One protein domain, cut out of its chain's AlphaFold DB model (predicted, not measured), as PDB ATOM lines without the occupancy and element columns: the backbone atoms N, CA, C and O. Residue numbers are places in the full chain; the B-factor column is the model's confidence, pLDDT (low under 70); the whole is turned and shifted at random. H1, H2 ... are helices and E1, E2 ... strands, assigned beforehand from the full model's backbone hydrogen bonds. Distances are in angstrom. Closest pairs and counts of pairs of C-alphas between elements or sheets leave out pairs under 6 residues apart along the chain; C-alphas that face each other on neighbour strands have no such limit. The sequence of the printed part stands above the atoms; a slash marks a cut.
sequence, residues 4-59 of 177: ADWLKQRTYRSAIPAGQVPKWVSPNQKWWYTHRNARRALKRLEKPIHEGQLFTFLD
ATOM      1  N   ALA A   4      14.777  -1.029 -94.128       88.38
ATOM      2  CA  ALA A   4      14.253  -2.387 -94.209       88.38
ATOM      3  C   ALA A   4      12.764  -2.407 -94.592       88.38
ATOM      4  O   ALA A   4      12.360  -3.217 -95.428       88.38
ATOM      5  N   ASP A   5      11.958  -1.506 -94.027       92.50
ATOM      6  CA  ASP A   5      10.534  -1.388 -94.365       92.50
ATOM      7  C   ASP A   5      10.338  -0.876 -95.791       92.50
ATOM      8  O   ASP A   5       9.496  -1.392 -96.525       92.50
ATOM      9  N   TRP A   6      11.171   0.077 -96.217       94.62
ATOM     10  CA  TRP A   6      11.197   0.565 -97.592       94.62
ATOM     11  C   TRP A   6      11.490  -0.575 -98.575       94.62
ATOM     12  O   TRP A   6      10.695  -0.815 -99.475       94.62
ATOM     13  N   LEU A   7      12.540  -1.379 -98.358       93.12
ATOM     14  CA  LEU A   7      12.871  -2.529 -99.217       93.12
ATOM     15  C   LEU A   7      11.770  -3.598 -99.296       93.12
ATOM     16  O   LEU A   7      11.706  -4.343-100.280       93.12
ATOM     17  N   LYS A   8      10.927  -3.704 -98.263       93.56
ATOM     18  CA  LYS A   8       9.803  -4.649 -98.208       93.56
ATOM     19  C   LYS A   8       8.561  -4.157 -98.947       93.56
ATOM     20  O   LYS A   8       7.655  -4.967 -99.142       93.56
ATOM     21  N   GLN A   9       8.513  -2.893 -99.375       94.88
ATOM     22  CA  GLN A   9       7.389  -2.352-100.137       94.88
ATOM     23  C   GLN A   9       7.128  -3.174-101.401       94.88
ATOM     24  O   GLN A   9       8.044  -3.622-102.106       94.88
ATOM     25  N   ARG A  10       5.840  -3.389-101.664       95.31
ATOM     26  CA  ARG A  10       5.350  -4.196-102.774       95.31
ATOM     27  C   ARG A  10       4.470  -3.340-103.653       95.31
ATOM     28  O   ARG A  10       3.605  -2.624-103.158       95.31
ATOM     29  N   THR A  11       4.647  -3.498-104.953       94.00
ATOM     30  CA  THR A  11       3.709  -2.977-105.929       94.00
ATOM     31  C   THR A  11       2.815  -4.114-106.394       94.00
ATOM     32  O   THR A  11       3.291  -5.199-106.739       94.00
ATOM     33  N   TYR A  12       1.510  -3.874-106.349       94.69
ATOM     34  CA  TYR A  12       0.494  -4.843-106.731       94.69
ATOM     35  C   TYR A  12       0.094  -4.618-108.181       94.69
ATOM     36  O   TYR A  12      -0.100  -3.483-108.608       94.69
ATOM     37  N   ARG A  13      -0.083  -5.710-108.926       91.81
ATOM     38  CA  ARG A  13      -0.519  -5.673-110.326       91.81
ATOM     39  C   ARG A  13      -1.853  -4.947-110.485       91.81
ATOM     40  O   ARG A  13      -2.025  -4.221-111.448       91.81
ATOM     41  N   SER A  14      -2.770  -5.117-109.531       92.31
ATOM     42  CA  SER A  14      -4.079  -4.452-109.527       92.31
ATOM     43  C   SER A  14      -3.999  -2.927-109.412       92.31
ATOM     44  O   SER A  14      -4.965  -2.255-109.745       92.31
ATOM     45  N   ALA A  15      -2.875  -2.385-108.937       90.44
ATOM     46  CA  ALA A  15      -2.666  -0.951-108.757       90.44
ATOM     47  C   ALA A  15      -1.949  -0.286-109.947       90.44
ATOM     48  O   ALA A  15      -1.734   0.922-109.911       90.44
ATOM     49  N   ILE A  16      -1.555  -1.047-110.978       87.88
ATOM     50  CA  ILE A  16      -0.862  -0.520-112.163       87.88
ATOM     51  C   ILE A  16      -1.642  -0.875-113.441       87.88
ATOM     52  O   ILE A  16      -2.030  -2.033-113.610       87.88
ATOM     53  N   PRO A  17      -1.807   0.068-114.388       89.25
ATOM     54  CA  PRO A  17      -2.304  -0.232-115.730       89.25
ATOM     55  C   PRO A  17      -1.486  -1.327-116.436       89.25
ATOM     56  O   PRO A  17      -0.259  -1.358-116.348       89.25
ATOM     57  N   ALA A  18      -2.142  -2.199-117.206       81.44
ATOM     58  CA  ALA A  18      -1.492  -3.356-117.835       81.44
ATOM     59  C   ALA A  18      -0.258  -3.002-118.695       81.44
ATOM     60  O   ALA A  18       0.723  -3.743-118.677       81.44
ATOM     61  N   GLY A  19      -0.271  -1.852-119.382       85.00
ATOM     62  CA  GLY A  19       0.849  -1.375-120.210       85.00
ATOM     63  C   GLY A  19       2.071  -0.873-119.430       85.00
ATOM     64  O   GLY A  19       3.151  -0.765-119.996       85.00
ATOM     65  N   GLN A  20       1.928  -0.604-118.130       85.81
ATOM     66  CA  GLN A  20       3.007  -0.112-117.263       85.81
ATOM     67  C   GLN A  20       3.605  -1.219-116.381       85.81
ATOM     68  O   GLN A  20       4.491  -0.969-115.561       85.81
ATOM     69  N   VAL A  21       3.136  -2.464-116.529       88.62
ATOM     70  CA  VAL A  21       3.723  -3.601-115.822       88.62
ATOM     71  C   VAL A  21       5.120  -3.874-116.392       88.62
ATOM     72  O   VAL A  21       5.259  -4.092-117.597       88.62
ATOM     73  N   PRO A  22       6.177  -3.911-115.558       89.56
ATOM     74  CA  PRO A  22       7.522  -4.148-116.056       89.56
ATOM     75  C   PRO A  22       7.652  -5.502-116.761       89.56
ATOM     76  O   PRO A  22       7.197  -6.524-116.248       89.56
ATOM     77  N   LYS A  23       8.377  -5.532-117.887       89.81
ATOM     78  CA  LYS A  23       8.561  -6.733-118.732       89.81
ATOM     79  C   LYS A  23       9.131  -7.955-117.999       89.81
ATOM     80  O   LYS A  23       8.926  -9.083-118.425       89.81
ATOM     81  N   TRP A  24       9.870  -7.747-116.909       88.12
ATOM     82  CA  TRP A  24      10.467  -8.822-116.109       88.12
ATOM     83  C   TRP A  24       9.495  -9.456-115.100       88.12
ATOM     84  O   TRP A  24       9.858 -10.435-114.447       88.12
ATOM     85  N   VAL A  25       8.297  -8.894-114.924       90.69
ATOM     86  CA  VAL A  25       7.255  -9.449-114.057       90.69
ATOM     87  C   VAL A  25       6.481 -10.505-114.840       90.69
ATOM     88  O   VAL A  25       5.910 -10.213-115.889       90.69
ATOM     89  N   SER A  26       6.411 -11.725-114.307       90.44
ATOM     90  CA  SER A  26       5.645 -12.809-114.934       90.44
ATOM     91  C   SER A  26       4.154 -12.444-115.054       90.44
ATOM     92  O   SER A  26       3.612 -11.851-114.113       90.44
ATOM     93  N   PRO A  27       3.451 -12.817-116.143       87.69
ATOM     94  CA  PRO A  27       2.029 -12.507-116.335       87.69
ATOM     95  C   PRO A  27       1.137 -12.893-115.146       87.69
ATOM     96  O   PRO A  27       0.272 -12.119-114.745       87.69
ATOM     97  N   ASN A  28       1.425 -14.030-114.502       91.25
ATOM     98  CA  ASN A  28       0.633 -14.558-113.383       91.25
ATOM     99  C   ASN A  28       1.028 -13.973-112.015       91.25
ATOM    100  O   ASN A  28       0.424 -14.289-110.988       91.25
ATOM    101  N   GLN A  29       2.057 -13.127-111.964       93.06
ATOM    102  CA  GLN A  29       2.556 -12.564-110.717       93.06
ATOM    103  C   GLN A  29       1.662 -11.412-110.234       93.06
ATOM    104  O   GLN A  29       1.550 -10.378-110.893       93.06
ATOM    105  N   LYS A  30       1.047 -11.580-109.054       93.94
ATOM    106  CA  LYS A  30       0.104 -10.612-108.454       93.94
ATOM    107  C   LYS A  30       0.777  -9.368-107.860       93.94
ATOM    108  O   LYS A  30       0.150  -8.316-107.783       93.94
ATOM    109  N   TRP A  31       2.028  -9.480-107.423       94.69
ATOM    110  CA  TRP A  31       2.798  -8.385-106.832       94.69
ATOM    111  C   TRP A  31       4.300  -8.607-107.015       94.69
ATOM    112  O   TRP A  31       4.760  -9.741-107.178       94.69
ATOM    113  N   TRP A  32       5.079  -7.534-106.937       94.56
ATOM    114  CA  TRP A  32       6.542  -7.576-106.930       94.56
ATOM    115  C   TRP A  32       7.116  -6.556-105.949       94.56
ATOM    116  O   TRP A  32       6.425  -5.638-105.515       94.56
ATOM    117  N   TYR A  33       8.388  -6.717-105.578       94.88
ATOM    118  CA  TYR A  33       9.086  -5.717-104.770       94.88
ATOM    119  C   TYR A  33       9.268  -4.432-105.571       94.88
ATOM    120  O   TYR A  33       9.852  -4.469-106.657       94.88
ATOM    121  N   THR A  34       8.815  -3.312-105.010       93.38
ATOM    122  CA  THR A  34       8.929  -1.986-105.630       93.38
ATOM    123  C   THR A  34      10.398  -1.643-105.883       93.38
ATOM    124  O   THR A  34      10.789  -1.304-106.998       93.38
ATOM    125  N   HIS A  35      11.254  -1.881-104.887       93.62
ATOM    126  CA  HIS A  35      12.678  -1.530-104.927       93.62
ATOM    127  C   HIS A  35      13.560  -2.725-105.291       93.62
ATOM    128  O   HIS A  35      14.517  -3.069-104.595       93.62
ATOM    129  N   ARG A  36      13.235  -3.397-106.403       91.69
ATOM    130  CA  ARG A  36      13.933  -4.616-106.849       91.69
ATOM    131  C   ARG A  36      15.446  -4.427-106.985       91.69
ATOM    132  O   ARG A  36      16.198  -5.303-106.563       91.69
ATOM    133  N   ASN A  37      15.894  -3.325-107.584       90.81
ATOM    134  CA  ASN A  37      17.320  -3.080-107.820       90.81
ATOM    135  C   ASN A  37      18.083  -2.884-106.508       90.81
ATOM    136  O   ASN A  37      19.109  -3.532-106.316       90.81
ATOM    137  N   ALA A  38      17.538  -2.095-105.581       93.12
ATOM    138  CA  ALA A  38      18.121  -1.907-104.255       93.12
ATOM    139  C   ALA A  38      18.178  -3.229-103.475       93.12
ATOM    140  O   ALA A  38      19.216  -3.585-102.926       93.12
ATOM    141  N   ARG A  39      17.104  -4.028-103.520       93.50
ATOM    142  CA  ARG A  39      17.082  -5.354-102.888       93.50
ATOM    143  C   ARG A  39      18.111  -6.309-103.498       93.50
ATOM    144  O   ARG A  39      18.748  -7.062-102.769       93.50
ATOM    145  N   ARG A  40      18.284  -6.297-104.825       91.44
ATOM    146  CA  ARG A  40      19.321  -7.090-105.512       91.44
ATOM    147  C   ARG A  40      20.725  -6.630-105.133       91.44
ATOM    148  O   ARG A  40      21.580  -7.486-104.947       91.44
ATOM    149  N   ALA A  41      20.960  -5.324-105.035       92.06
ATOM    150  CA  ALA A  41      22.242  -4.771-104.612       92.06
ATOM    151  C   ALA A  41      22.575  -5.195-103.176       92.06
ATOM    152  O   ALA A  41      23.638  -5.763-102.952       92.06
ATOM    153  N   LEU A  42      21.628  -5.050-102.243       91.12
ATOM    154  CA  LEU A  42      21.803  -5.501-100.863       91.12
ATOM    155  C   LEU A  42      22.093  -7.007-100.797       91.12
ATOM    156  O   LEU A  42      23.089  -7.412-100.215       91.12
ATOM    157  N   LYS A  43      21.286  -7.838-101.470       88.88
ATOM    158  CA  LYS A  43      21.487  -9.299-101.495       88.88
ATOM    159  C   LYS A  43      22.830  -9.720-102.101       88.88
ATOM    160  O   LYS A  43      23.350 -10.769-101.738       88.88
ATOM    161  N   ARG A  44      23.387  -8.926-103.023       89.75
ATOM    162  CA  ARG A  44      24.729  -9.153-103.582       89.75
ATOM    163  C   ARG A  44      25.849  -8.855-102.592       89.75
ATOM    164  O   ARG A  44      26.912  -9.428-102.767       89.75
ATOM    165  N   LEU A  45      25.623  -7.985-101.610       89.44
ATOM    166  CA  LEU A  45      26.583  -7.685-100.545       89.44
ATOM    167  C   LEU A  45      26.405  -8.627 -99.350       89.44
ATOM    168  O   LEU A  45      27.387  -9.120 -98.814       89.44
ATOM    169  N   GLU A  46      25.161  -8.936 -98.975       90.50
ATOM    170  CA  GLU A  46      24.847  -9.836 -97.855       90.50
ATOM    171  C   GLU A  46      25.476 -11.220 -98.021       90.50
ATOM    172  O   GLU A  46      25.957 -11.782 -97.045       90.50
ATOM    173  N   LYS A  47      25.472 -11.772 -99.243       87.12
ATOM    174  CA  LYS A  47      26.038 -13.098 -99.497       87.12
ATOM    175  C   LYS A  47      27.555 -13.136 -99.197       87.12
ATOM    176  O   LYS A  47      27.922 -13.892 -98.307       87.12
ATOM    177  N   PRO A  48      28.409 -12.304 -99.826       86.62
ATOM    178  CA  PRO A  48      29.833 -12.223 -99.490       86.62
ATOM    179  C   PRO A  48      30.117 -11.875 -98.028       86.62
ATOM    180  O   PRO A  48      31.078 -12.383 -97.468       86.62
ATOM    181  N   ILE A  49      29.297 -11.023 -97.399       87.31
ATOM    182  CA  ILE A  49      29.433 -10.707 -95.968       87.31
ATOM    183  C   ILE A  49      29.208 -11.967 -95.123       87.31
ATOM    184  O   ILE A  49      29.995 -12.253 -94.230       87.31
ATOM    185  N   HIS A  50      28.156 -12.737 -95.410       86.25
ATOM    186  CA  HIS A  50      27.855 -13.967 -94.675       86.25
ATOM    187  C   HIS A  50      28.866 -15.086 -94.949       86.25
ATOM    188  O   HIS A  50      29.148 -15.888 -94.070       86.25
ATOM    189  N   GLU A  51      29.431 -15.118 -96.156       85.88
ATOM    190  CA  GLU A  51      30.524 -16.018 -96.537       85.88
ATOM    191  C   GLU A  51      31.887 -15.565 -95.979       85.88
ATOM    192  O   GLU A  51      32.894 -16.204 -96.265       85.88
ATOM    193  N   GLY A  52      31.944 -14.465 -95.213       83.06
ATOM    194  CA  GLY A  52      33.185 -13.947 -94.630       83.06
ATOM    195  C   GLY A  52      34.189 -13.445 -95.669       83.06
ATOM    196  O   GLY A  52      35.376 -13.387 -95.395       83.06
ATOM    197  N   GLN A  53      33.745 -13.108 -96.880       82.25
ATOM    198  CA  GLN A  53      34.609 -12.667 -97.984       82.25
ATOM    199  C   GLN A  53      34.764 -11.146 -98.054       82.25
ATOM    200  O   GLN A  53      35.641 -10.635 -98.750       82.25
ATOM    201  N   LEU A  54      33.881 -10.406 -97.384       83.44
ATOM    202  CA  LEU A  54      33.854  -8.948 -97.399       83.44
ATOM    203  C   LEU A  54      34.237  -8.423 -96.017       83.44
ATOM    204  O   LEU A  54      33.764  -8.942 -95.013       83.44
ATOM    205  N   PHE A  55      35.078  -7.386 -95.975       83.75
ATOM    206  CA  PHE A  55      35.647  -6.836 -94.737       83.75
ATOM    207  C   PHE A  55      36.485  -7.830 -93.910       83.75
ATOM    208  O   PHE A  55      36.582  -7.680 -92.697       83.75
ATOM    209  N   THR A  56      37.150  -8.794 -94.554       84.44
ATOM    210  CA  THR A  56      38.056  -9.765 -93.901       84.44
ATOM    211  C   THR A  56      39.157  -9.124 -93.059       84.44
ATOM    212  O   THR A  56      39.675  -9.751 -92.151       84.44
ATOM    213  N   PHE A  57      39.504  -7.863 -93.311       83.50
ATOM    214  CA  PHE A  57      40.456  -7.124 -92.482       83.50
ATOM    215  C   PHE A  57      39.952  -6.798 -91.066       83.50
ATOM    216  O   PHE A  57      40.762  -6.450 -90.215       83.50
ATOM    217  N   LEU A  58      38.637  -6.850 -90.819       85.62
ATOM    218  CA  LEU A  58      38.062  -6.647 -89.484       85.62
ATOM    219  C   LEU A  58      38.145  -7.913 -88.626       85.62
ATOM    220  O   LEU A  58      38.290  -7.806 -87.414       85.62
ATOM    221  N   ASP A  59      38.032  -9.078 -89.263       84.38
ATOM    222  CA  ASP A  59      38.073 -10.395 -88.629       84.38
ATOM    223  C   ASP A  59      38.868 -11.352 -89.538       84.38
ATOM    224  O   ASP A  59      38.286 -12.058 -90.372       84.38
TER     225      ASP A  59
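AT A GLANCE: This is residues 4 to 59 of the 177 residues of the protein "Transposase" of Corynebacterium pseudodiphtheriticum 090104 (UniProt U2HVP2). A small hairpin of two strands, E1 and E2, has a long loop, residues 13 to 30, at one end, and the helix H2 leads away from its other end; residues 47 to 52 stick out. The 56 printed residues hold two named helices and two named strands, in the order H1, E1, E2, H2; the sheet is antiparallel. The class is mixed, with 26 residues, under half, in named elements. The whole is an extended rod of 49 by 21 by 14 A, radius of gyration of the C-alphas 15.8 A.

IN THESE COORDINATES: E1 is residues 10 to 12, 6.3 A, and E2 residues 31 to 33, 7.1 A. H2, residues 36 to 50, is 20.7 A long and ends at C-alpha 50 (27.855, -13.967, -94.675). H1, residues 4 to 8, 6.4 A, begins at C-alpha 4 (14.253, -2.387, -94.209).

HOW THE PARTS SIT: E1 and E2 are antiparallel at 154 degrees; N 11 and O 32 are 2.8 A apart, within hydrogen-bond range. H1 and H2, the latter with residues 36 to 39 alone, only just touch, with 3 pairs of C-alphas within 8 A, closest Leu 7 and Arg 39, 6.3 A. E1 and H2 are apart. Every O i to N i+4 pair is within hydrogen-bond range in H1, and 10 of 11 in H2.

THE WHOLE: The farthest C-alphas, Pro 17 and Asp 59, are 49.7 A apart. The printed part has no cut; the link E1 to E2 is long, 18 residues. No printed residue is under 70 in pLDDT.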